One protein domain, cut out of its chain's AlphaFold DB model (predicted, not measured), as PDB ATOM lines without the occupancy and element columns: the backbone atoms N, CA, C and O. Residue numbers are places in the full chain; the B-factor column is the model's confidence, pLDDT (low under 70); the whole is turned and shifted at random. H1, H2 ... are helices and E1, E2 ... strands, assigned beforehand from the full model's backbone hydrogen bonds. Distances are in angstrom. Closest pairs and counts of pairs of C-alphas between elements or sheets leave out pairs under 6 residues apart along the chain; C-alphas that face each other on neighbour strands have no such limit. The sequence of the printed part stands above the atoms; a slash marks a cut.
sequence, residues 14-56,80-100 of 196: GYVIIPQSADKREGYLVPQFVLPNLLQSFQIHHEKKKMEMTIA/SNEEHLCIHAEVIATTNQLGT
ATOM      1  N   GLY A  14      59.511  28.191 -18.162       83.06
ATOM      2  CA  GLY A  14      59.080  29.567 -17.885       83.06
ATOM      3  C   GLY A  14      58.352  30.268 -19.038       83.06
ATOM      4  O   GLY A  14      58.023  31.448 -18.909       83.06
ATOM      5  N   TYR A  15      58.058  29.567 -20.138       85.31
ATOM      6  CA  TYR A  15      57.291  30.084 -21.274       85.31
ATOM      7  C   TYR A  15      55.994  29.299 -21.494       85.31
ATOM      8  O   TYR A  15      55.871  28.130 -21.132       85.31
ATOM      9  N   VAL A  16      55.010  29.954 -22.109       85.81
ATOM     10  CA  VAL A  16      53.711  29.383 -22.482       85.81
ATOM     11  C   VAL A  16      53.411  29.755 -23.933       85.81
ATOM     12  O   VAL A  16      53.678  30.877 -24.353       85.81
ATOM     13  N   ILE A  17      52.858  28.820 -24.710       82.88
ATOM     14  CA  ILE A  17      52.372  29.103 -26.068       82.88
ATOM     15  C   ILE A  17      50.929  29.607 -25.976       82.88
ATOM     16  O   ILE A  17      50.059  28.897 -25.473       82.88
ATOM     17  N   ILE A  18      50.674  30.802 -26.503       79.62
ATOM     18  CA  ILE A  18      49.329  31.352 -26.683       79.62
ATOM     19  C   ILE A  18      48.903  31.103 -28.135       79.62
ATOM     20  O   ILE A  18      49.471  31.717 -29.042       79.62
ATOM     21  N   PRO A  19      47.951  30.189 -28.390       73.75
ATOM     22  CA  PRO A  19      47.512  29.875 -29.746       73.75
ATOM     23  C   PRO A  19      46.824  31.084 -30.394       73.75
ATOM     24  O   PRO A  19      45.962  31.710 -29.783       73.75
ATOM     25  N   GLN A  20      47.179  31.391 -31.647       67.25
ATOM     26  CA  GLN A  20      46.562  32.490 -32.409       67.25
ATOM     27  C   GLN A  20      45.093  32.225 -32.769       67.25
ATOM     28  O   GLN A  20      44.325  33.157 -32.997       67.25
ATOM     29  N   SER A  21      44.694  30.956 -32.866       66.06
ATOM     30  CA  SER A  21      43.315  30.539 -33.121       66.06
ATOM     31  C   SER A  21      43.098  29.093 -32.675       66.06
ATOM     32  O   SER A  21      44.057  28.346 -32.484       66.06
ATOM     33  N   ALA A  22      41.832  28.685 -32.535       64.12
ATOM     34  CA  ALA A  22      41.459  27.337 -32.091       64.12
ATOM     35  C   ALA A  22      41.993  26.205 -32.998       64.12
ATOM     36  O   ALA A  22      42.176  25.087 -32.525       64.12
ATOM     37  N   ASP A  23      42.288  26.508 -34.268       57.59
ATOM     38  CA  ASP A  23      42.666  25.517 -35.285       57.59
ATOM     39  C   ASP A  23      44.159  25.532 -35.663       57.59
ATOM     40  O   ASP A  23      44.611  24.688 -36.443       57.59
ATOM     41  N   LYS A  24      44.962  26.468 -35.134       59.81
ATOM     42  CA  LYS A  24      46.395  26.569 -35.452       59.81
ATOM     43  C   LYS A  24      47.265  26.043 -34.314       59.81
ATOM     44  O   LYS A  24      47.104  26.412 -33.157       59.81
ATOM     45  N   ARG A  25      48.265  25.227 -34.674       58.47
ATOM     46  CA  ARG A  25      49.364  24.827 -33.771       58.47
ATOM     47  C   ARG A  25      50.421  25.920 -33.594       58.47
ATOM     48  O   ARG A  25      51.319  25.767 -32.773       58.47
ATOM     49  N   GLU A  26      50.324  26.994 -34.372       63.62
ATOM     50  CA  GLU A  26      51.191  28.161 -34.274       63.62
ATOM     51  C   GLU A  26      50.611  29.142 -33.253       63.62
ATOM     52  O   GLU A  26      49.456  29.571 -33.339       63.62
ATOM     53  N   GLY A  27      51.424  29.469 -32.258       71.12
ATOM     54  CA  GLY A  27      51.081  30.396 -31.196       71.12
ATOM     55  C   GLY A  27      52.301  31.192 -30.771       71.12
ATOM     56  O   GLY A  27      53.440  30.807 -31.045       71.12
ATOM     57  N   TYR A  28      52.060  32.312 -30.106       77.06
ATOM     58  CA  TYR A  28      53.128  33.156 -29.599       77.06
ATOM     59  C   TYR A  28      53.702  32.547 -28.328       77.06
ATOM     60  O   TYR A  28      52.964  32.184 -27.412       77.06
ATOM     61  N   LEU A  29      55.024  32.437 -28.275       83.38
ATOM     62  CA  LEU A  29      55.725  32.028 -27.072       83.38
ATOM     63  C   LEU A  29      55.845  33.240 -26.143       83.38
ATOM     64  O   LEU A  29      56.534  34.203 -26.473       83.38
ATOM     65  N   VAL A  30      55.185  33.198 -24.990       81.38
ATOM     66  CA  VAL A  30      55.142  34.310 -24.033       81.38
ATOM     67  C   VAL A  30      55.715  33.855 -22.691       81.38
ATOM     68  O   VAL A  30      55.373  32.764 -22.228       81.38
ATOM     69  N   PRO A  31      56.575  34.655 -22.035       86.50
ATOM     70  CA  PRO A  31      57.019  34.352 -20.683       86.50
ATOM     71  C   PRO A  31      55.838  34.252 -19.713       86.50
ATOM     72  O   PRO A  31      54.930  35.086 -19.711       86.50
ATOM     73  N   GLN A  32      55.866  33.257 -18.831       86.38
ATOM     74  CA  GLN A  32      54.756  32.940 -17.931       86.38
ATOM     75  C   GLN A  32      54.399  34.101 -16.989       86.38
ATOM     76  O   GLN A  32      53.239  34.254 -16.616       86.38
ATOM     77  N   PHE A  33      55.369  34.955 -16.647       83.25
ATOM     78  CA  PHE A  33      55.149  36.126 -15.793       83.25
ATOM     79  C   PHE A  33      54.366  37.258 -16.483       83.25
ATOM     80  O   PHE A  33      53.773  38.089 -15.799       83.25
ATOM     81  N   VAL A  34      54.327  37.295 -17.821       82.81
ATOM     82  CA  VAL A  34      53.559  38.291 -18.595       82.81
ATOM     83  C   VAL A  34      52.105  37.847 -18.776       82.81
ATOM     84  O   VAL A  34      51.209  38.683 -18.907       82.81
ATOM     85  N   LEU A  35      51.857  36.533 -18.735       85.62
ATOM     86  CA  LEU A  35      50.565  35.923 -19.049       85.62
ATOM     87  C   LEU A  35      49.370  36.538 -18.287       85.62
ATOM     88  O   LEU A  35      48.365  36.818 -18.940       85.62
ATOM     89  N   PRO A  36      49.434  36.814 -16.966       84.12
ATOM     90  CA  PRO A  36      48.298  37.397 -16.247       84.12
ATOM     91  C   PRO A  36      47.906  38.785 -16.770       84.12
ATOM     92  O   PRO A  36      46.727  39.046 -17.002       84.12
ATOM     93  N   ASN A  37      48.895  39.654 -17.007       81.38
ATOM     94  CA  ASN A  37      48.664  41.017 -17.492       81.38
ATOM     95  C   ASN A  37      48.159  41.004 -18.932       81.38
ATOM     96  O   ASN A  37      47.266  41.767 -19.281       81.38
ATOM     97  N   LEU A  38      48.691  40.096 -19.751       83.56
ATOM     98  CA  LEU A  38      48.273  39.939 -21.135       83.56
ATOM     99  C   LEU A  38      46.802  39.511 -21.240       83.56
ATOM    100  O   LEU A  38      46.023  40.133 -21.962       83.56
ATOM    101  N   LEU A  39      46.391  38.505 -20.460       84.31
ATOM    102  CA  LEU A  39      44.990  38.074 -20.392       84.31
ATOM    103  C   LEU A  39      44.072  39.200 -19.903       84.31
ATOM    104  O   LEU A  39      42.989  39.396 -20.457       84.31
ATOM    105  N   GLN A  40      44.514  39.964 -18.903       81.19
ATOM    106  CA  GLN A  40      43.773  41.115 -18.399       81.19
ATOM    107  C   GLN A  40      43.615  42.202 -19.471       81.19
ATOM    108  O   GLN A  40      42.512  42.716 -19.668       81.19
ATOM    109  N   SER A  41      44.678  42.530 -20.208       77.31
ATOM    110  CA  SER A  41      44.630  43.499 -21.306       77.31
ATOM    111  C   SER A  41      43.664  43.063 -22.410       77.31
ATOM    112  O   SER A  41      42.879  43.888 -22.884       77.31
ATOM    113  N   PHE A  42      43.635  41.775 -22.767       81.75
ATOM    114  CA  PHE A  42      42.665  41.256 -23.736       81.75
ATOM    115  C   PHE A  42      41.225  41.341 -23.249       81.75
ATOM    116  O   PHE A  42      40.344  41.727 -24.019       81.75
ATOM    117  N   GLN A  43      40.974  41.020 -21.980       80.31
ATOM    118  CA  GLN A  43      39.640  41.144 -21.393       80.31
ATOM    119  C   GLN A  43      39.160  42.595 -21.412       80.31
ATOM    120  O   GLN A  43      38.087  42.863 -21.949       80.31
ATOM    121  N   ILE A  44      39.981  43.532 -20.928       77.69
ATOM    122  CA  ILE A  44      39.661  44.967 -20.917       77.69
ATOM    123  C   ILE A  44      39.392  45.468 -22.339       77.69
ATOM    124  O   ILE A  44      38.414  46.176 -22.576       77.69
ATOM    125  N   HIS A  45      40.223  45.082 -23.310       76.06
ATOM    126  CA  HIS A  45      40.029  45.474 -24.703       76.06
ATOM    127  C   HIS A  45      38.733  44.899 -25.292       76.06
ATOM    128  O   HIS A  45      37.987  45.608 -25.966       76.06
ATOM    129  N   HIS A  46      38.425  43.631 -25.021       76.19
ATOM    130  CA  HIS A  46      37.199  42.996 -25.495       76.19
ATOM    131  C   HIS A  46      35.942  43.616 -24.868       76.19
ATOM    132  O   HIS A  46      34.955  43.847 -25.570       76.19
ATOM    133  N   GLU A  47      35.974  43.935 -23.575       77.50
ATOM    134  CA  GLU A  47      34.901  44.659 -22.888       77.50
ATOM    135  C   GLU A  47      34.721  46.070 -23.449       77.50
ATOM    136  O   GLU A  47      33.597  46.467 -23.761       77.50
ATOM    137  N   LYS A  48      35.822  46.795 -23.673       74.38
ATOM    138  CA  LYS A  48      35.797  48.119 -24.301       74.38
ATOM    139  C   LYS A  48      35.213  48.060 -25.712       74.38
ATOM    140  O   LYS A  48      34.324  48.843 -26.024       74.38
ATOM    141  N   LYS A  49      35.632  47.096 -26.538       73.81
ATOM    142  CA  LYS A  49      35.107  46.901 -27.899       73.81
ATOM    143  C   LYS A  49      33.611  46.574 -27.897       73.81
ATOM    144  O   LYS A  49      32.875  47.066 -28.749       73.81
ATOM    145  N   LYS A  50      33.140  45.776 -26.931       71.06
ATOM    146  CA  LYS A  50      31.707  45.504 -26.737       71.06
ATOM    147  C   LYS A  50      30.935  46.767 -26.361       71.06
ATOM    148  O   LYS A  50      29.882  47.013 -26.943       71.06
ATOM    149  N   MET A  51      31.464  47.577 -25.441       59.25
ATOM    150  CA  MET A  51      30.857  48.860 -25.083       59.25
ATOM    151  C   MET A  51      30.836  49.830 -26.271       59.25
ATOM    152  O   MET A  51      29.795  50.417 -26.556       59.25
ATOM    153  N   GLU A  52      31.931  49.954 -27.020       58.25
ATOM    154  CA  GLU A  52      32.004  50.796 -28.219       58.25
ATOM    155  C   GLU A  52      31.031  50.333 -29.314       58.25
ATOM    156  O   GLU A  52      30.364  51.177 -29.907       58.25
ATOM    157  N   MET A  53      30.837  49.024 -29.521       54.84
ATOM    158  CA  MET A  53      29.786  48.509 -30.415       54.84
ATOM    159  C   MET A  53      28.376  48.889 -29.946       54.84
ATOM    160  O   MET A  53      27.550  49.276 -30.769       54.84
ATOM    161  N   THR A  54      28.096  48.836 -28.640       53.88
ATOM    162  CA  THR A  54      26.789  49.261 -28.106       53.88
ATOM    163  C   THR A  54      26.574  50.781 -28.136       53.88
ATOM    164  O   THR A  54      25.435  51.240 -28.108       53.88
ATOM    165  N   ILE A  55      27.645  51.578 -28.220       49.34
ATOM    166  CA  ILE A  55      27.588  53.049 -28.298       49.34
ATOM    167  C   ILE A  55      27.569  53.535 -29.760       49.34
ATOM    168  O   ILE A  55      26.945  54.559 -30.057       49.34
ATOM    169  N   ALA A  56      28.177  52.788 -30.688       45.12
ATOM    170  CA  ALA A  56      28.166  53.069 -32.126       45.12
ATOM    171  C   ALA A  56      26.757  53.007 -32.741       45.12
ATOM    172  O   ALA A  56      26.495  53.675 -33.737       45.12
ATOM    173  N   SER A  80      49.439  45.810 -35.336       76.25
ATOM    174  CA  SER A  80      48.076  45.395 -35.034       76.25
ATOM    175  C   SER A  80      47.705  45.751 -33.589       76.25
ATOM    176  O   SER A  80      48.555  45.850 -32.700       76.25
ATOM    177  N   ASN A  81      46.405  45.897 -33.318       74.00
ATOM    178  CA  ASN A  81      45.917  46.146 -31.954       74.00
ATOM    179  C   ASN A  81      46.384  45.065 -30.963       74.00
ATOM    180  O   ASN A  81      46.613  45.362 -29.794       74.00
ATOM    181  N   GLU A  82      46.546  43.828 -31.437       72.81
ATOM    182  CA  GLU A  82      47.052  42.708 -30.644       72.81
ATOM    183  C   GLU A  82      48.506  42.939 -30.218       72.81
ATOM    184  O   GLU A  82      48.844  42.810 -29.045       72.81
ATOM    185  N   GLU A  83      49.360  43.361 -31.152       72.75
ATOM    186  CA  GLU A  83      50.765  43.667 -30.878       72.75
ATOM    187  C   GLU A  83      50.903  44.863 -29.931       72.75
ATOM    188  O   GLU A  83      51.720  44.832 -29.010       72.75
ATOM    189  N   HIS A  84      50.045  45.875 -30.078       75.38
ATOM    190  CA  HIS A  84      49.977  46.992 -29.136       75.38
ATOM    191  C   HIS A  84      49.618  46.542 -27.712       75.38
ATOM    192  O   HIS A  84      50.231  47.010 -26.747       75.38
ATOM    193  N   LEU A  85      48.649  45.631 -27.561       79.25
ATOM    194  CA  LEU A  85      48.265  45.077 -26.257       79.25
ATOM    195  C   LEU A  85      49.375  44.203 -25.665       79.25
ATOM    196  O   LEU A  85      49.636  44.294 -24.466       79.25
ATOM    197  N   CYS A  86      50.067  43.421 -26.496       80.50
ATOM    198  CA  CYS A  86      51.214  42.618 -26.084       80.50
ATOM    199  C   CYS A  86      52.348  43.485 -25.524       80.50
ATOM    200  O   CYS A  86      52.808  43.234 -24.409       80.50
ATOM    201  N   ILE A  87      52.746  44.541 -26.241       84.69
ATOM    202  CA  ILE A  87      53.794  45.466 -25.782       84.69
ATOM    203  C   ILE A  87      53.370  46.135 -24.472       84.69
ATOM    204  O   ILE A  87      54.154  46.221 -23.530       84.69
ATOM    205  N   HIS A  88      52.114  46.577 -24.366       86.00
ATOM    206  CA  HIS A  88      51.615  47.201 -23.142       86.00
ATOM    207  C   HIS A  88      51.646  46.245 -21.938       86.00
ATOM    208  O   HIS A  88      52.091  46.633 -20.853       86.00
ATOM    209  N   ALA A  89      51.231  44.990 -22.127       85.12
ATOM    210  CA  ALA A  89      51.269  43.965 -21.088       85.12
ATOM    211  C   ALA A  89      52.704  43.647 -20.639       85.12
ATOM    212  O   ALA A  89      52.944  43.456 -19.443       85.12
ATOM    213  N   GLU A  90      53.662  43.630 -21.568       88.12
ATOM    214  CA  GLU A  90      55.080  43.414 -21.272       88.12
ATOM    215  C   GLU A  90      55.678  44.572 -20.461       88.12
ATOM    216  O   GLU A  90      56.391  44.342 -19.478       88.12
ATOM    217  N   VAL A  91      55.326  45.817 -20.800       90.38
ATOM    218  CA  VAL A  91      55.745  46.994 -20.024       90.38
ATOM    219  C   VAL A  91      55.178  46.921 -18.608       90.38
ATOM    220  O   VAL A  91      55.940  47.069 -17.656       90.38
ATOM    221  N   ILE A  92      53.884  46.619 -18.442       87.44
ATOM    222  CA  ILE A  92      53.260  46.471 -17.115       87.44
ATOM    223  C   ILE A  92      53.925  45.348 -16.314       87.44
ATOM    224  O   ILE A  92      54.226  45.527 -15.134       87.44
ATOM    225  N   ALA A  93      54.175  44.194 -16.937       90.06
ATOM    226  CA  ALA A  93      54.848  43.080 -16.280       90.06
ATOM    227  C   ALA A  93      56.235  43.494 -15.771       90.06
ATOM    228  O   ALA A  93      56.572  43.233 -14.618       90.06
ATOM    229  N   THR A  94      56.989  44.218 -16.596       90.00
ATOM    230  CA  THR A  94      58.320  44.732 -16.256       90.00
ATOM    231  C   THR A  94      58.262  45.771 -15.135       90.00
ATOM    232  O   THR A  94      59.043  45.694 -14.188       90.00
ATOM    233  N   THR A  95      57.310  46.707 -15.190       92.56
ATOM    234  CA  THR A  95      57.037  47.686 -14.124       92.56
ATOM    235  C   THR A  95      56.763  46.981 -12.796       92.56
ATOM    236  O   THR A  95      57.396  47.306 -11.795       92.56
ATOM    237  N   ASN A  96      55.879  45.980 -12.782       92.31
ATOM    238  CA  ASN A  96      55.523  45.241 -11.569       92.31
ATOM    239  C   ASN A  96      56.695  44.415 -11.029       92.31
ATOM    240  O   ASN A  96      56.885  44.332  -9.818       92.31
ATOM    241  N   GLN A  97      57.486  43.811 -11.917       91.56
ATOM    242  CA  GLN A  97      58.621  42.976 -11.537       91.56
ATOM    243  C   GLN A  97      59.792  43.794 -10.978       91.56
ATOM    244  O   GLN A  97      60.438  43.361 -10.025       91.56
ATOM    245  N   LEU A  98      60.083  44.953 -11.572       92.00
ATOM    246  CA  LEU A  98      61.225  45.790 -11.195       92.00
ATOM    247  C   LEU A  98      60.860  46.898 -10.198       92.00
ATOM    248  O   LEU A  98      61.758  47.538  -9.652       92.00
ATOM    249  N   GLY A  99      59.569  47.151  -9.972       93.00
ATOM    250  CA  GLY A  99      59.097  48.270  -9.155       93.00
ATOM    251  C   GLY A  99      59.463  49.638  -9.742       93.00
ATOM    252  O   GLY A  99      59.663  50.594  -8.995       93.00
ATOM    253  N   THR A 100      59.611  49.733 -11.065       93.69
ATOM    254  CA  THR A 100      60.016  50.958 -11.774       93.69
ATOM    255  C   THR A 100      58.815  51.689 -12.363       93.69
ATOM    256  O   THR A 100      57.712  51.153 -12.421       93.69
TER     257      THR A 100
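Overview. This is residues 14 to 56 and 80 to 100 of the 196 residues of an uncharacterized protein of Psilocybe cyanescens (UniProt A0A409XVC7). A two-stranded hairpin, E1 and E2, leads by a tight link into the long helix H1, and a second helix, H2, packs slantwise on the first part of H1. Residues 46 to 56 of H1 stick out free as an arm, while the hairpin lies at the other end of H1, away from H2. The printed part has 64 residues, with two named strands and then two named helices in the order E1, E2, H1, H2; the sheet, E1 - E2, is antiparallel and the class is mostly helix. The whole is loose, with a radius of gyration of the C-alphas of 13.5 A, and flat, spanning 40 by 35 by 17 A.

Along the chain. E1 is residues 15 to 19, beginning at C-alpha 15 (57.291, 30.084, -21.274), and E2 is residues 27 to 31. H1 is residues 35 to 56, 31.1 A long, ending at C-alpha 56 (28.166, 53.069, -32.126). H2 is residues 81 to 98, 25.8 A long, ending at C-alpha 98 (61.225, 45.790, -11.195).

Arrangement. E1 and E2 form a hairpin, antiparallel at 152 degrees; N 16 and O 30, at 2.8 A, and N 28 and O 18, at 2.9 A, are within hydrogen-bond range. E1 and H1 are only just apart, their closest C-alphas 8.0 A from each other. H1 touches H2 with residues 37 to 42 alone, and H2 touches H1 with residues 85 to 93 alone; the closest C-alphas, those of Leu 38 and Ala 89, are 5.0 A apart. Their lines stand at a steep tilt of 43 degrees, opposite ways. H2 is apart from E1 and from E2. In H1 and H2 every O i to N i+4 pair is within hydrogen-bond range.

Size, cuts and confidence. The two C-alphas farthest apart, those of Gly 14 and Ala 56, are 41.4 A apart. Residues 57 to 79 are not printed, and C-alphas 56 and 80 across this cut are 21.5 A apart. The link from E1 to E2 is short, with 7 residues. Mean pLDDT of the printed part is 77.4; residues 20 to 26 and 51 to 56 are under 70.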